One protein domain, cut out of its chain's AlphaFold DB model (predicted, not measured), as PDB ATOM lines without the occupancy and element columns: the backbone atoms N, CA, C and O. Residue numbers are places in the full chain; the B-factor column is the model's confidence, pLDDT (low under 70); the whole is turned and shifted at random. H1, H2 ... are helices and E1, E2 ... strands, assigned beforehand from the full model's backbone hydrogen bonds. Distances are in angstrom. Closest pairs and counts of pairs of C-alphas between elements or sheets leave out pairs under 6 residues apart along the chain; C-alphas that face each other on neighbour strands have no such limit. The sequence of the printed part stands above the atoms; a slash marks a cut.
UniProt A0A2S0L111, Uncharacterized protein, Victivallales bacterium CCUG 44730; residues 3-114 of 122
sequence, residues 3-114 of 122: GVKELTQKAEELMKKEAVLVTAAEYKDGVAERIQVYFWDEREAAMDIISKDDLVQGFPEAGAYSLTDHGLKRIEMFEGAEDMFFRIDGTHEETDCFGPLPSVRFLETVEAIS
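Overview. This is residues 3 to 114 of the 122 residues of an uncharacterized protein of Victivallales bacterium CCUG 44730 (UniProt A0A2S0L111). A single six-stranded sheet, strongly twisted and curled, is made of two three-stranded halves, E1 E2 E3 and E4 E5 E6, joined along E1 and E4. At one end of the long axis H1 and H3 pack together on the sheet; the turn between E5 and E6 makes the other end, and short H2 packs by E2 on the opposite face from H3, with E6 coming close to it. A long stretch with no named element, residues 88 to 106, leads from E6 back to H3. The printed part has 112 residues, with three named helices and six named strands in the order H1 E1 E2 E3 H2 E4 E5 E6 H3; the sheet runs E3 E2 E1 E4 E5 E6 and is mixed, and the class is mixed, helices and strands. The whole is compact, with a radius of gyration of the C-alphas of 13.3 A and spans of 39 by 26 by 23 A.

Along the chain. H1, residues 4 to 15, begins at C-alpha 4 (283.880, 247.134, 238.098) and is 16.3 A long from first to last C-alpha. E1, residues 20 to 28, is 22.5 A long and bends by 66 degrees at residue 23. E2, residues 31 to 41, is the longest strand, 27.8 A from C-alpha 31 (292.640, 227.526, 217.589) to C-alpha 41. E3, residues 44 to 50, is 18.4 A long, and H2, residues 52 to 57, follows after one residue. E4 takes residues 64 to 68, E5 residues 71 to 79 over 25.8 A, and E6 residues 84 to 87. H3, residues 107 to 114, ends at C-alpha 114 (277.971, 235.684, 237.774).

Arrangement. E1 E2 E3 and E4 E5 E6 are two meanders, in each of which a strand is the antiparallel neighbour of the one before. E1 and E4 are parallel, with N 22 and O 65 within hydrogen-bond range at 2.8 A. In the hairpin E1 and E2, N 21 and O 38 are 2.8 A apart; in the hairpin E2 and E3, N 37 and O 48 are 2.9 A apart. E4 and E5 form a hairpin with N 66 and O 73 at 2.7 A, and E5 and E6 another with N 78 and O 85 at 2.9 A. The pairing of E5 is staggered: residues 71 to 75 pair with E4, residues 76 to 79 with E6. E3, H2 and E4 form a split strand-helix-strand unit, two strands of one sheet that follow each other among the strands with a helix between, here with E2 and E1 between them in the sheet, and its crossover is right-handed. H3 is on the sheet at a height of 9.2 A, over E2 and E1, slantwise to the strands at 41 degrees to E1 on the local plane. H1 and H3 touch, closest at the C-alphas of Val 4 and Thr 109, 5.4 A, and run the same way at a tilt of 36 degrees, only just steep. H1 is on the sheet, with its closest C-alphas to E2 those of Met 15 and Trp 40, 5.0 A. H2 is on the sheet too, on the opposite face from H3; its closest C-alphas to E2 are those of Lys 52 and Ala 32, 6.2 A. H2 is apart from H1 and H3. In H1, H2 and H3 every O i to N i+4 pair is within hydrogen-bond range.

Size, cuts and confidence. The C-alphas farthest apart, those of Lys 5 and Ala 81, are 40.7 A from each other. The printed part has no cut. The link from E6 to H3, 19 residues, is long; the link from H2 to E4 is short, and the others are tight. The mean pLDDT of the printed part is 82.8, and residues 94 to 107, of which 107 belongs to H3, are under 70.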
ATOM      1  N   GLY A   3     285.392 251.342 235.957       82.56
ATOM      2  CA  GLY A   3     285.272 250.644 237.241       82.56
ATOM      3  C   GLY A   3     284.432 249.369 237.126       82.56
ATOM      4  O   GLY A   3     283.569 249.280 236.254       82.56
ATOM      5  N   VAL A   4     284.622 248.416 238.050       85.00
ATOM      6  CA  VAL A   4     283.880 247.134 238.098       85.00
ATOM      7  C   VAL A   4     282.372 247.350 237.954       85.00
ATOM      8  O   VAL A   4     281.746 246.768 237.078       85.00
ATOM      9  N   LYS A   5     281.798 248.282 238.726       86.06
ATOM     10  CA  LYS A   5     280.361 248.600 238.681       86.06
ATOM     11  C   LYS A   5     279.878 249.029 237.291       86.06
ATOM     12  O   LYS A   5     278.802 248.623 236.866       86.06
ATOM     13  N   GLU A   6     280.657 249.856 236.599       88.06
ATOM     14  CA  GLU A   6     280.309 250.346 235.262       88.06
ATOM     15  C   GLU A   6     280.361 249.212 234.233       88.06
ATOM     16  O   GLU A   6     279.476 249.097 233.389       88.06
ATOM     17  N   LEU A   7     281.379 248.352 234.326       87.81
ATOM     18  CA  LEU A   7     281.530 247.200 233.441       87.81
ATOM     19  C   LEU A   7     280.440 246.159 233.663       87.81
ATOM     20  O   LEU A   7     279.855 245.699 232.688       87.81
ATOM     21  N   THR A   8     280.126 245.832 234.917       89.06
ATOM     22  CA  THR A   8     279.053 244.893 235.260       89.06
ATOM     23  C   THR A   8     277.695 245.403 234.783       89.06
ATOM     24  O   THR A   8     276.928 244.631 234.218       89.06
ATOM     25  N   GLN A   9     277.407 246.699 234.935       90.88
ATOM     26  CA  GLN A   9     276.150 247.270 234.447       90.88
ATOM     27  C   GLN A   9     276.054 247.215 232.915       90.88
ATOM     28  O   GLN A   9     275.035 246.796 232.376       90.88
ATOM     29  N   LYS A  10     277.121 247.588 232.199       91.25
ATOM     30  CA  LYS A  10     277.148 247.486 230.729       91.25
ATOM     31  C   LYS A  10     277.022 246.037 230.257       91.25
ATOM     32  O   LYS A  10     276.323 245.774 229.286       91.25
ATOM     33  N   ALA A  11     277.679 245.108 230.947       90.69
ATOM     34  CA  ALA A  11     277.566 243.677 230.703       90.69
ATOM     35  C   ALA A  11     276.112 243.200 230.854       90.69
ATOM     36  O   ALA A  11     275.586 242.558 229.950       90.69
ATOM     37  N   GLU A  12     275.443 243.574 231.947       92.75
ATOM     38  CA  GLU A  12     274.028 243.269 232.175       92.75
ATOM     39  C   GLU A  12     273.133 243.827 231.058       92.75
ATOM     40  O   GLU A  12     272.296 243.111 230.513       92.75
ATOM     41  N   GLU A  13     273.319 245.097 230.690       93.75
ATOM     42  CA  GLU A  13     272.535 245.760 229.643       93.75
ATOM     43  C   GLU A  13     272.705 245.103 228.267       93.75
ATOM     44  O   GLU A  13     271.743 245.047 227.501       93.75
ATOM     45  N   LEU A  14     273.907 244.620 227.946       94.06
ATOM     46  CA  LEU A  14     274.174 243.888 226.708       94.06
ATOM     47  C   LEU A  14     273.524 242.504 226.735       94.06
ATOM     48  O   LEU A  14     272.799 242.164 225.805       94.06
ATOM     49  N   MET A  15     273.715 241.735 227.809       94.00
ATOM     50  CA  MET A  15     273.138 240.392 227.914       94.00
ATOM     51  C   MET A  15     271.607 240.419 227.887       94.00
ATOM     52  O   MET A  15     270.993 239.597 227.217       94.00
ATOM     53  N   LYS A  16     270.970 241.409 228.528       92.62
ATOM     54  CA  LYS A  16     269.509 241.610 228.453       92.62
ATOM     55  C   LYS A  16     269.000 241.956 227.052       92.62
ATOM     56  O   LYS A  16     267.802 241.856 226.807       92.62
ATOM     57  N   LYS A  17     269.883 242.396 226.154       94.38
ATOM     58  CA  LYS A  17     269.605 242.601 224.727       94.38
ATOM     59  C   LYS A  17     270.017 241.390 223.889       94.38
ATOM     60  O   LYS A  17     270.220 241.550 222.695       94.38
ATOM     61  N   GLU A  18     270.172 240.224 224.513       93.00
ATOM     62  CA  GLU A  18     270.526 238.963 223.855       93.00
ATOM     63  C   GLU A  18     271.947 238.954 223.260       93.00
ATOM     64  O   GLU A  18     272.268 238.146 222.392       93.00
ATOM     65  N   ALA A  19     272.832 239.839 223.734       95.12
ATOM     66  CA  ALA A  19     274.253 239.773 223.408       95.12
ATOM     67  C   ALA A  19     274.971 238.734 224.281       95.12
ATOM     68  O   ALA A  19     274.623 238.523 225.445       95.12
ATOM     69  N   VAL A  20     276.037 238.145 223.743       94.25
ATOM     70  CA  VAL A  20     276.886 237.191 224.472       94.25
ATOM     71  C   VAL A  20     278.172 237.874 224.924       94.25
ATOM     72  O   VAL A  20     278.798 238.617 224.167       94.25
ATOM     73  N   LEU A  21     278.596 237.610 226.156       92.94
ATOM     74  CA  LEU A  21     279.856 238.103 226.703       92.94
ATOM     75  C   LEU A  21     280.907 237.001 226.742       92.94
ATOM     76  O   LEU A  21     280.784 236.052 227.505       92.94
ATOM     77  N   VAL A  22     281.988 237.162 225.991       90.50
ATOM     78  CA  VAL A  22     283.165 236.294 226.058       90.50
ATOM     79  C   VAL A  22     284.108 236.820 227.133       90.50
ATOM     80  O   VAL A  22     284.599 237.951 227.067       90.50
ATOM     81  N   THR A  23     284.371 235.990 228.136       87.19
ATOM     82  CA  THR A  23     285.195 236.369 229.295       87.19
ATOM     83  C   THR A  23     286.554 235.685 229.311       87.19
ATOM     84  O   THR A  23     287.505 236.254 229.838       87.19
ATOM     85  N   ALA A  24     286.667 234.505 228.702       84.31
ATOM     86  CA  ALA A  24     287.928 233.798 228.527       84.31
ATOM     87  C   ALA A  24     287.860 232.881 227.301       84.31
ATOM     88  O   ALA A  24     286.783 232.406 226.937       84.31
ATOM     89  N   ALA A  25     289.014 232.605 226.701       84.38
ATOM     90  CA  ALA A  25     289.175 231.578 225.681       84.38
ATOM     91  C   ALA A  25     290.481 230.810 225.924       84.38
ATOM     92  O   ALA A  25     291.511 231.405 226.252       84.38
ATOM     93  N   GLU A  26     290.424 229.489 225.792       83.44
ATOM     94  CA  GLU A  26     291.579 228.596 225.820       83.44
ATOM     95  C   GLU A  26     291.962 228.226 224.389       83.44
ATOM     96  O   GLU A  26     291.106 227.843 223.586       83.44
ATOM     97  N   TYR A  27     293.254 228.341 224.088       79.06
ATOM     98  CA  TYR A  27     293.805 228.108 222.762       79.06
ATOM     99  C   TYR A  27     294.727 226.903 222.755       79.06
ATOM    100  O   TYR A  27     295.589 226.766 223.627       79.06
ATOM    101  N   LYS A  28     294.611 226.099 221.704       79.31
ATOM    102  CA  LYS A  28     295.523 225.004 221.406       79.31
ATOM    103  C   LYS A  28     295.881 225.053 219.930       79.31
ATOM    104  O   LYS A  28     295.002 225.194 219.087       79.31
ATOM    105  N   ASP A  29     297.178 225.014 219.635       78.31
ATOM    106  CA  ASP A  29     297.708 225.074 218.266       78.31
ATOM    107  C   ASP A  29     297.148 226.251 217.426       78.31
ATOM    108  O   ASP A  29     296.956 226.134 216.221       78.31
ATOM    109  N   GLY A  30     296.873 227.398 218.067       70.94
ATOM    110  CA  GLY A  30     296.352 228.611 217.408       70.94
ATOM    111  C   GLY A  30     294.827 228.657 217.217       70.94
ATOM    112  O   GLY A  30     294.298 229.642 216.697       70.94
ATOM    113  N   VAL A  31     294.103 227.634 217.677       73.44
ATOM    114  CA  VAL A  31     292.640 227.526 217.589       73.44
ATOM    115  C   VAL A  31     292.026 227.668 218.979       73.44
ATOM    116  O   VAL A  31     292.527 227.077 219.935       73.44
ATOM    117  N   ALA A  32     290.945 228.444 219.115       78.94
ATOM    118  CA  ALA A  32     290.208 228.491 220.377       78.94
ATOM    119  C   ALA A  32     289.371 227.212 220.526       78.94
ATOM    120  O   ALA A  32     288.435 226.986 219.762       78.94
ATOM    121  N   GLU A  33     289.714 226.379 221.505       82.06
ATOM    122  CA  GLU A  33     289.006 225.122 221.773       82.06
ATOM    123  C   GLU A  33     287.845 225.318 222.751       82.06
ATOM    124  O   GLU A  33     286.822 224.641 222.643       82.06
ATOM    125  N   ARG A  34     287.997 226.224 223.726       87.69
ATOM    126  CA  ARG A  34     287.013 226.432 224.800       87.69
ATOM    127  C   ARG A  34     286.816 227.910 225.056       87.69
ATOM    128  O   ARG A  34     287.771 228.616 225.369       87.69
ATOM    129  N   ILE A  35     285.575 228.367 224.966       89.06
ATOM    130  CA  ILE A  35     285.203 229.773 225.094       89.06
ATOM    131  C   ILE A  35     284.219 229.891 226.247       89.06
ATOM    132  O   ILE A  35     283.134 229.319 226.209       89.06
ATOM    133  N   GLN A  36     284.602 230.635 227.282       90.56
ATOM    134  CA  GLN A  36     283.733 230.925 228.412       90.56
ATOM    135  C   GLN A  36     282.838 232.114 228.070       90.56
ATOM    136  O   GLN A  36     283.318 233.251 227.930       90.56
ATOM    137  N   VAL A  37     281.540 231.851 227.989       91.94
ATOM    138  CA  VAL A  37     280.520 232.832 227.634       91.94
ATOM    139  C   VAL A  37     279.570 233.103 228.793       91.94
ATOM    140  O   VAL A  37     279.291 232.219 229.597       91.94
ATOM    141  N   TYR A  38     279.065 234.331 228.858       93.62
ATOM    142  CA  TYR A  38     277.926 234.708 229.685       93.62
ATOM    143  C   TYR A  38     276.796 235.243 228.814       93.62
ATOM    144  O   TYR A  38     277.035 235.998 227.869       93.62
ATOM    145  N   PHE A  39     275.569 234.878 229.157       93.81
ATOM    146  CA  PHE A  39     274.354 235.334 228.493       93.81
ATOM    147  C   PHE A  39     273.226 235.492 229.512       93.81
ATOM    148  O   PHE A  39     273.322 235.018 230.645       93.81
ATOM    149  N   TRP A  40     272.169 236.206 229.129       94.62
ATOM    150  CA  TRP A  40     270.991 236.349 229.976       94.62
ATOM    151  C   TRP A  40     270.052 235.172 229.744       94.62
ATOM    152  O   TRP A  40     269.542 235.015 228.638       94.62
ATOM    153  N   ASP A  41     269.816 234.375 230.779       91.38
ATOM    154  CA  ASP A  41     268.883 233.255 230.739       91.38
ATOM    155  C   ASP A  41     267.756 233.487 231.735       91.38
ATOM    156  O   ASP A  41     268.012 233.604 232.932       91.38
ATOM    157  N   GLU A  42     266.527 233.587 231.221       86.56
ATOM    158  CA  GLU A  42     265.259 233.919 231.889       86.56
ATOM    159  C   GLU A  42     265.295 235.133 232.843       86.56
ATOM    160  O   GLU A  42     264.561 236.110 232.664       86.56
ATOM    161  N   ARG A  43     266.098 235.055 233.905       86.62
ATOM    162  CA  ARG A  43     266.208 236.009 235.008       86.62
ATOM    163  C   ARG A  43     267.628 236.172 235.545       86.62
ATOM    164  O   ARG A  43     267.789 236.951 236.478       86.62
ATOM    165  N   GLU A  44     268.638 235.470 235.053       90.75
ATOM    166  CA  GLU A  44     269.999 235.592 235.580       90.75
ATOM    167  C   GLU A  44     271.070 235.514 234.498       90.75
ATOM    168  O   GLU A  44     270.812 235.129 233.360       90.75
ATOM    169  N   ALA A  45     272.283 235.937 234.848       92.19
ATOM    170  CA  ALA A  45     273.434 235.704 233.996       92.19
ATOM    171  C   ALA A  45     273.860 234.236 234.126       92.19
ATOM    172  O   ALA A  45     274.330 233.812 235.183       92.19
ATOM    173  N   ALA A  46     273.711 233.478 233.046       92.69
ATOM    174  CA  ALA A  46     274.195 232.113 232.941       92.69
ATOM    175  C   ALA A  46     275.611 232.100 232.358       92.69
ATOM    176  O   ALA A  46     275.976 232.976 231.574       92.69
ATOM    177  N   MET A  47     276.400 231.102 232.754       93.12
ATOM    178  CA  MET A  47     277.740 230.852 232.231       93.12
ATOM    179  C   MET A  47     277.760 229.503 231.529       93.12
ATOM    180  O   MET A  47     277.244 228.527 232.075       93.12
ATOM    181  N   ASP A  48     278.395 229.453 230.363       93.94
ATOM    182  CA  ASP A  48     278.658 228.205 229.654       93.94
ATOM    183  C   ASP A  48     280.067 228.195 229.048       93.94
ATOM    184  O   ASP A  48     280.714 229.238 228.889       93.94
ATOM    185  N   ILE A  49     280.560 226.999 228.730       92.19
ATOM    186  CA  ILE A  49     281.825 226.783 228.034       92.19
ATOM    187  C   ILE A  49     281.518 226.085 226.718       92.19
ATOM    188  O   ILE A  49     281.233 224.888 226.694       92.19
ATOM    189  N   ILE A  50     281.647 226.833 225.630       92.25
ATOM    190  CA  ILE A  50     281.294 226.383 224.284       92.25
ATOM    191  C   ILE A  50     282.533 226.237 223.401       92.25
ATOM    192  O   ILE A  50     283.605 226.769 223.717       92.25
ATOM    193  N   SER A  51     282.395 225.515 222.292       90.25
ATOM    194  CA  SER A  51     283.433 225.454 221.261       90.25
ATOM    195  C   SER A  51     283.386 226.675 220.334       90.25
ATOM    196  O   SER A  51     282.451 227.483 220.366       90.25
ATOM    197  N   LYS A  52     284.398 226.804 219.467       85.62
ATOM    198  CA  LYS A  52     284.379 227.754 218.346       85.62
ATOM    199  C   LYS A  52     283.138 227.570 217.476       85.62
ATOM    200  O   LYS A  52     282.460 228.547 217.173       85.62
ATOM    201  N   ASP A  53     282.872 226.334 217.072       88.50
ATOM    202  CA  ASP A  53     281.828 226.024 216.098       88.50
ATOM    203  C   ASP A  53     280.445 226.357 216.657       88.50
ATOM    204  O   ASP A  53     279.614 226.915 215.942       88.50
ATOM    205  N   ASP A  54     280.228 226.114 217.951       91.94
ATOM    206  CA  ASP A  54     278.996 226.508 218.642       91.94
ATOM    207  C   ASP A  54     278.808 228.032 218.621       91.94
ATOM    208  O   ASP A  54     277.708 228.520 218.362       91.94
ATOM    209  N   LEU A  55     279.884 228.802 218.838       89.62
ATOM    210  CA  LEU A  55     279.830 230.264 218.779       89.62
ATOM    211  C   LEU A  55     279.566 230.776 217.356       89.62
ATOM    212  O   LEU A  55     278.865 231.771 217.200       89.62
ATOM    213  N   VAL A  56     280.112 230.118 216.329       89.06
ATOM    214  CA  VAL A  56     279.844 230.451 214.919       89.06
ATOM    215  C   VAL A  56     278.380 230.167 214.576       89.06
ATOM    216  O   VAL A  56     277.696 231.025 214.019       89.06
ATOM    217  N   GLN A  57     277.883 228.977 214.919       89.81
ATOM    218  CA  GLN A  57     276.517 228.551 214.603       89.81
ATOM    219  C   GLN A  57     275.462 229.349 215.376       89.81
ATOM    220  O   GLN A  57     274.386 229.625 214.847       89.81
ATOM    221  N   GLY A  58     275.773 229.713 216.619       89.06
ATOM    222  CA  GLY A  58     274.906 230.459 217.525       89.06
ATOM    223  C   GLY A  58     275.273 231.934 217.666       89.06
ATOM    224  O   GLY A  58     274.950 232.524 218.697       89.06
ATOM    225  N   PHE A  59     275.976 232.532 216.695       90.25
ATOM    226  CA  PHE A  59     276.460 233.902 216.848       90.25
ATOM    227  C   PHE A  59     275.280 234.875 217.039       90.25
ATOM    228  O   PHE A  59     274.418 234.976 216.162       90.25
ATOM    229  N   PRO A  60     275.208 235.599 218.170       91.31
ATOM    230  CA  PRO A  60     274.034 236.398 218.511       91.31
ATOM    231  C   PRO A  60     273.864 237.589 217.564       91.31
ATOM    232  O   PRO A  60     274.826 238.299 217.261       91.31
ATOM    233  N   GLU A  61     272.621 237.881 217.168       90.94
ATOM    234  CA  GLU A  61     272.292 239.035 216.312       90.94
ATOM    235  C   GLU A  61     272.692 240.365 216.978       90.94
ATOM    236  O   GLU A  61     273.265 241.258 216.344       90.94
ATOM    237  N   ALA A  62     272.487 240.466 218.296       92.56
ATOM    238  CA  ALA A  62     272.928 241.599 219.109       92.56
ATOM    239  C   ALA A  62     274.462 241.710 219.235       92.56
ATOM    240  O   ALA A  62     274.983 242.747 219.652       92.56
ATOM    241  N   GLY A  63     275.192 240.676 218.814       92.50
ATOM    242  CA  GLY A  63     276.646 240.608 218.789       92.50
ATOM    243  C   GLY A  63     277.257 239.950 220.023       92.50
ATOM    244  O   GLY A  63     276.658 239.874 221.096       92.50
ATOM    245  N   ALA A  64     278.484 239.464 219.854       92.56
ATOM    246  CA  ALA A  64     279.319 238.991 220.947       92.56
ATOM    247  C   ALA A  64     280.290 240.100 221.378       92.56
ATOM    248  O   ALA A  64     280.747 240.897 220.555       92.56
ATOM    249  N   TYR A  65     280.607 240.169 222.666       92.06
ATOM    250  CA  TYR A  65     281.492 241.184 223.232       92.06
ATOM    251  C   TYR A  65     282.515 240.542 224.153       92.06
ATOM    252  O   TYR A  65     282.173 239.729 225.001       92.06
ATOM    253  N   SER A  66     283.771 240.942 224.033       88.31
ATOM    254  CA  SER A  66     284.834 240.516 224.925       88.31
ATOM    255  C   SER A  66     285.030 241.505 226.069       88.31
ATOM    256  O   SER A  66     285.095 242.720 225.852       88.31
ATOM    257  N   LEU A  67     285.152 240.990 227.292       83.88
ATOM    258  CA  LEU A  67     285.572 241.788 228.438       83.88
ATOM    259  C   LEU A  67     287.094 241.973 228.404       83.88
ATOM    260  O   LEU A  67     287.837 241.008 228.526       83.88
ATOM    261  N   THR A  68     287.553 243.215 228.264       77.88
ATOM    262  CA  THR A  68     288.977 243.595 228.216       77.88
ATOM    263  C   THR A  68     289.337 244.529 229.371       77.88
ATOM    264  O   THR A  68     288.466 245.070 230.054       77.88
ATOM    265  N   ASP A  69     290.629 244.778 229.566       71.25
ATOM    266  CA  ASP A  69     291.161 245.765 230.515       71.25
ATOM    267  C   ASP A  69     290.802 247.213 230.173       71.25
ATOM    268  O   ASP A  69     290.727 248.087 231.045       71.25
ATOM    269  N   HIS A  70     290.480 247.447 228.906       73.69
ATOM    270  CA  HIS A  70     289.954 248.705 228.404       73.69
ATOM    271  C   HIS A  70     288.415 248.760 228.384       73.69
ATOM    272  O   HIS A  70     287.849 249.800 228.049       73.69
ATOM    273  N   GLY A  71     287.736 247.682 228.787       82.56
ATOM    274  CA  GLY A  71     286.281 247.563 228.858       82.56
ATOM    275  C   GLY A  71     285.699 246.539 227.884       82.56
ATOM    276  O   GLY A  71     286.395 245.634 227.437       82.56
ATOM    277  N   LEU A  72     284.408 246.652 227.570       87.31
ATOM    278  CA  LEU A  72     283.729 245.722 226.662       87.31
ATOM    279  C   LEU A  72     283.998 246.113 225.206       87.31
ATOM    280  O   LEU A  72     283.688 247.234 224.800       87.31
ATOM    281  N   LYS A  73     284.556 245.188 224.427       89.00
ATOM    282  CA  LYS A  73     284.804 245.363 222.990       89.00
ATOM    283  C   LYS A  73     283.948 244.400 222.192       89.00
ATOM    284  O   LYS A  73     283.857 243.234 222.553       89.00
ATOM    285  N   ARG A  74     283.326 244.874 221.113       90.88
ATOM    286  CA  ARG A  74     282.567 243.995 220.218       90.88
ATOM    287  C   ARG A  74     283.529 243.039 219.516       90.88
ATOM    288  O   ARG A  74     284.608 243.456 219.104       90.88
ATOM    289  N   ILE A  75     283.127 241.782 219.417       88.75
ATOM    290  CA  ILE A  75     283.791 240.770 218.612       88.75
ATOM    291  C   ILE A  75     283.186 240.849 217.213       88.75
ATOM    292  O   ILE A  75     281.971 240.735 217.042       88.75
ATOM    293  N   GLU A  76     284.034 241.072 216.226       87.94
ATOM    294  CA  GLU A  76     283.697 240.958 214.815       87.94
ATOM    295  C   GLU A  76     283.934 239.524 214.359       87.94
ATOM    296  O   GLU A  76     284.919 238.911 214.764       87.94
ATOM    297  N   MET A  77     283.033 239.008 213.529       86.38
ATOM    298  CA  MET A  77     283.148 237.705 212.881       86.38
ATOM    299  C   MET A  77     283.241 237.929 211.371       86.38
ATOM    300  O   MET A  77     282.434 238.683 210.823       86.38
ATOM    301  N   PHE A  78     284.202 237.292 210.704       84.31
ATOM    302  CA  PHE A  78     284.377 237.380 209.254       84.31
ATOM    303  C   PHE A  78     284.790 236.036 208.647       84.31
ATOM    304  O   PHE A  78     285.336 235.172 209.331       84.31
ATOM    305  N   GLU A  79     284.496 235.863 207.362       84.12
ATOM    306  CA  GLU A  79     284.860 234.683 206.576       84.12
ATOM    307  C   GLU A  79     286.272 234.869 206.001       84.12
ATOM    308  O   GLU A  79     286.543 235.883 205.355       84.12
ATOM    309  N   GLY A  80     287.169 233.917 206.264       79.62
ATOM    310  CA  GLY A  80     288.494 233.846 205.643       79.62
ATOM    311  C   GLY A  80     288.599 232.672 204.669       79.62
ATOM    312  O   GLY A  80     287.622 231.974 204.406       79.62
ATOM    313  N   ALA A  81     289.797 232.436 204.133       77.25
ATOM    314  CA  ALA A  81     290.012 231.431 203.090       77.25
ATOM    315  C   ALA A  81     289.683 229.980 203.499       77.25
ATOM    316  O   ALA A  81     289.223 229.202 202.660       77.25
ATOM    317  N   GLU A  82     289.934 229.604 204.757       73.75
ATOM    318  CA  GLU A  82     289.769 228.222 205.241       73.75
ATOM    319  C   GLU A  82     288.690 228.068 206.325       73.75
ATOM    320  O   GLU A  82     288.204 226.958 206.537       73.75
ATOM    321  N   ASP A  83     288.307 229.149 207.015       79.88
ATOM    322  CA  ASP A  83     287.449 229.092 208.205       79.88
ATOM    323  C   ASP A  83     286.829 230.472 208.539       79.88
ATOM    324  O   ASP A  83     287.133 231.487 207.909       79.88
ATOM    325  N   MET A  84     285.973 230.522 209.560       82.12
ATOM    326  CA  MET A  84     285.485 231.744 210.198       82.12
ATOM    327  C   MET A  84     286.492 232.262 211.227       82.12
ATOM    328  O   MET A  84     287.042 231.496 212.028       82.12
ATOM    329  N   PHE A  85     286.685 233.577 211.249       79.44
ATOM    330  CA  PHE A  85     287.628 234.263 212.124       79.44
ATOM    331  C   PHE A  85     286.931 235.307 212.992       79.44
ATOM    332  O   PHE A  85     285.959 235.937 212.575       79.44
ATOM    333  N   PHE A  86     287.456 235.517 214.201       81.31
ATOM    334  CA  PHE A  86     286.929 236.492 215.162       81.31
ATOM    335  C   PHE A  86     287.973 237.539 215.538       81.31
ATOM    336  O   PHE A  86     289.139 237.185 215.666       81.31
ATOM    337  N   ARG A  87     287.602 238.808 215.745       80.75
ATOM    338  CA  ARG A  87     288.538 239.882 216.143       80.75
ATOM    339  C   ARG A  87     287.903 240.899 217.080       80.75
ATOM    340  O   ARG A  87     286.705 241.140 217.030       80.75
ATOM    341  N   ILE A  88     288.723 241.521 217.925       78.62
ATOM    342  CA  ILE A  88     288.304 242.583 218.863       78.62
ATOM    343  C   ILE A  88     288.991 243.930 218.601       78.62
ATOM    344  O   ILE A  88     288.748 244.904 219.319       78.62
ATOM    345  N   ASP A  89     289.890 243.984 217.620       76.69
ATOM    346  CA  ASP A  89     290.700 245.152 217.264       76.69
ATOM    347  C   ASP A  89     290.342 245.753 215.894       76.69
ATOM    348  O   ASP A  89     290.917 246.772 215.514       76.69
ATOM    349  N   GLY A  90     289.365 245.168 215.193       71.06
ATOM    350  CA  GLY A  90     288.893 245.629 213.884       71.06
ATOM    351  C   GLY A  90     289.831 245.294 212.722       71.06
ATOM    352  O   GLY A  90     289.670 245.845 211.636       71.06
ATOM    353  N   THR A  91     290.831 244.434 212.935       74.75
ATOM    354  CA  THR A  91     291.656 243.893 211.846       74.75
ATOM    355  C   THR A  91     290.944 242.721 211.163       74.75
ATOM    356  O   THR A  91     290.139 242.040 211.788       74.75
ATOM    357  N   HIS A  92     291.244 242.462 209.885       72.06
ATOM    358  CA  HIS A  92     290.779 241.276 209.141       72.06
ATOM    359  C   HIS A  92     291.981 240.523 208.563       72.06
ATOM    360  O   HIS A  92     292.097 240.318 207.358       72.06
ATOM    361  N   GLU A  93     292.937 240.185 209.427       70.12
ATOM    362  CA  GLU A  93     294.081 239.343 209.065       70.12
ATOM    363  C   GLU A  93     293.756 237.873 209.349       70.12
ATOM    364  O   GLU A  93     293.244 237.564 210.420       70.12
ATOM    365  N   GLU A  94     294.098 236.955 208.444       66.06
ATOM    366  CA  GLU A  94     293.888 235.498 208.596       66.06
ATOM    367  C   GLU A  94     294.963 234.830 209.488       66.06
ATOM    368  O   GLU A  94     295.383 233.696 209.271       66.06
ATOM    369  N   THR A  95     295.474 235.556 210.479       61.81
ATOM    370  CA  THR A  95     296.546 235.128 211.386       61.81
ATOM    371  C   THR A  95     295.955 234.691 212.725       61.81
ATOM    372  O   THR A  95     295.448 235.511 213.478       61.81
ATOM    373  N   ASP A  96     295.989 233.392 213.029       60.44
ATOM    374  CA  ASP A  96     295.349 232.775 214.203       60.44
ATOM    375  C   ASP A  96     293.808 232.904 214.186       60.44
ATOM    376  O   ASP A  96     293.229 233.995 214.121       60.44
ATOM    377  N   CYS A  97     293.109 231.764 214.258       54.81
ATOM    378  CA  CYS A  97     291.661 231.603 214.012       54.81
ATOM    379  C   CYS A  97     290.744 232.594 214.758       54.81
ATOM    380  O   CYS A  97     289.615 232.843 214.355       54.81
ATOM    381  N   PHE A  98     291.217 233.171 215.856       56.81
ATOM    382  CA  PHE A  98     290.476 234.111 216.696       56.81
ATOM    383  C   PHE A  98     291.227 235.416 216.971       56.81
ATOM    384  O   PHE A  98     290.713 236.283 217.678       56.81
ATOM    385  N   GLY A  99     292.470 235.537 216.493       56.31
ATOM    386  CA  GLY A  99     293.385 236.552 216.986       56.31
ATOM    387  C   GLY A  99     293.557 236.368 218.497       56.31
ATOM    388  O   GLY A  99     293.096 235.371 219.069       56.31
ATOM    389  N   PRO A 100     294.197 237.307 219.195       58.44
ATOM    390  CA  PRO A 100     294.234 237.262 220.643       58.44
ATOM    391  C   PRO A 100     292.859 237.678 221.189       58.44
ATOM    392  O   PRO A 100     292.657 238.843 221.545       58.44
ATOM    393  N   LEU A 101     291.902 236.740 221.302       61.72
ATOM    394  CA  LEU A 101     290.853 236.928 222.299       61.72
ATOM    395  C   LEU A 101     291.576 237.076 223.626       61.72
ATOM    396  O   LEU A 101     292.537 236.356 223.924       61.72
ATOM    397  N   PRO A 102     291.164 238.054 224.419       56.72
ATOM    398  CA  PRO A 102     291.958 238.428 225.547       56.72
ATOM    399  C   PRO A 102     291.778 237.301 226.576       56.72
ATOM    400  O   PRO A 102     290.674 236.811 226.822       56.72
ATOM    401  N   SER A 103     292.888 236.832 227.145       55.34
ATOM    402  CA  SER A 103     292.956 235.718 228.101       55.34
ATOM    403  C   SER A 103     292.378 236.093 229.480       55.34
ATOM    404  O   SER A 103     292.964 235.798 230.520       55.34
ATOM    405  N   VAL A 104     291.303 236.881 229.505       55.69
ATOM    406  CA  VAL A 104     291.112 237.925 230.509       55.69
ATOM    407  C   VAL A 104     290.743 237.394 231.880       55.69
ATOM    408  O   VAL A 104     289.772 236.675 232.091       55.69
ATOM    409  N   ARG A 105     291.521 237.871 232.854       57.81
ATOM    410  CA  ARG A 105     291.289 237.734 234.285       57.81
ATOM    411  C   ARG A 105     290.815 239.071 234.861       57.81
ATOM    412  O   ARG A 105     291.627 239.843 235.357       57.81
ATOM    413  N   PHE A 106     289.507 239.317 234.853       60.88
ATOM    414  CA  PHE A 106     288.872 240.241 235.806       60.88
ATOM    415  C   PHE A 106     288.028 239.430 236.773       60.88
ATOM    416  O   PHE A 106     286.817 239.352 236.603       60.88
ATOM    417  N   LEU A 107     288.674 238.814 237.769       68.88
ATOM    418  CA  LEU A 107     287.981 237.984 238.758       68.88
ATOM    419  C   LEU A 107     286.808 238.746 239.383       68.88
ATOM    420  O   LEU A 107     285.691 238.261 239.320       68.88
ATOM    421  N   GLU A 108     287.016 239.988 239.825       77.88
ATOM    422  CA  GLU A 108     285.957 240.784 240.466       77.88
ATOM    423  C   GLU A 108     284.778 241.113 239.532       77.88
ATOM    424  O   GLU A 108     283.621 241.026 239.940       77.88
ATOM    425  N   THR A 109     285.032 241.479 238.269       80.25
ATOM    426  CA  THR A 109     283.954 241.799 237.313       80.25
ATOM    427  C   THR A 109     283.219 240.542 236.862       80.25
ATOM    428  O   THR A 109     281.996 240.569 236.748       80.25
ATOM    429  N   VAL A 110     283.939 239.443 236.623       82.69
ATOM    430  CA  VAL A 110     283.350 238.145 236.265       82.69
ATOM    431  C   VAL A 110     282.520 237.604 237.429       82.69
ATOM    432  O   VAL A 110     281.384 237.190 237.222       82.69
ATOM    433  N   GLU A 111     283.028 237.687 238.659       84.25
ATOM    434  CA  GLU A 111     282.287 237.334 239.872       84.25
ATOM    435  C   GLU A 111     281.023 238.190 240.014       84.25
ATOM    436  O   GLU A 111     279.943 237.651 240.248       84.25
ATOM    437  N   ALA A 112     281.120 239.504 239.804       85.12
ATOM    438  CA  ALA A 112     279.961 240.391 239.845       85.12
ATOM    439  C   ALA A 112     278.926 240.052 238.756       85.12
ATOM    440  O   ALA A 112     277.730 240.051 239.045       85.12
ATOM    441  N   ILE A 113     279.368 239.723 237.536       86.00
ATOM    442  CA  ILE A 113     278.496 239.273 236.441       86.00
ATOM    443  C   ILE A 113     277.800 237.960 236.815       86.00
ATOM    444  O   ILE A 113     276.587 237.869 236.674       86.00
ATOM    445  N   SER A 114     278.527 236.987 237.371       85.94
ATOM    446  CA  SER A 114     277.971 235.684 237.774       85.94
ATOM    447  C   SER A 114     276.882 235.772 238.854       85.94
ATOM    448  O   SER A 114     276.117 234.834 239.052       85.94
TER     449      SER A 114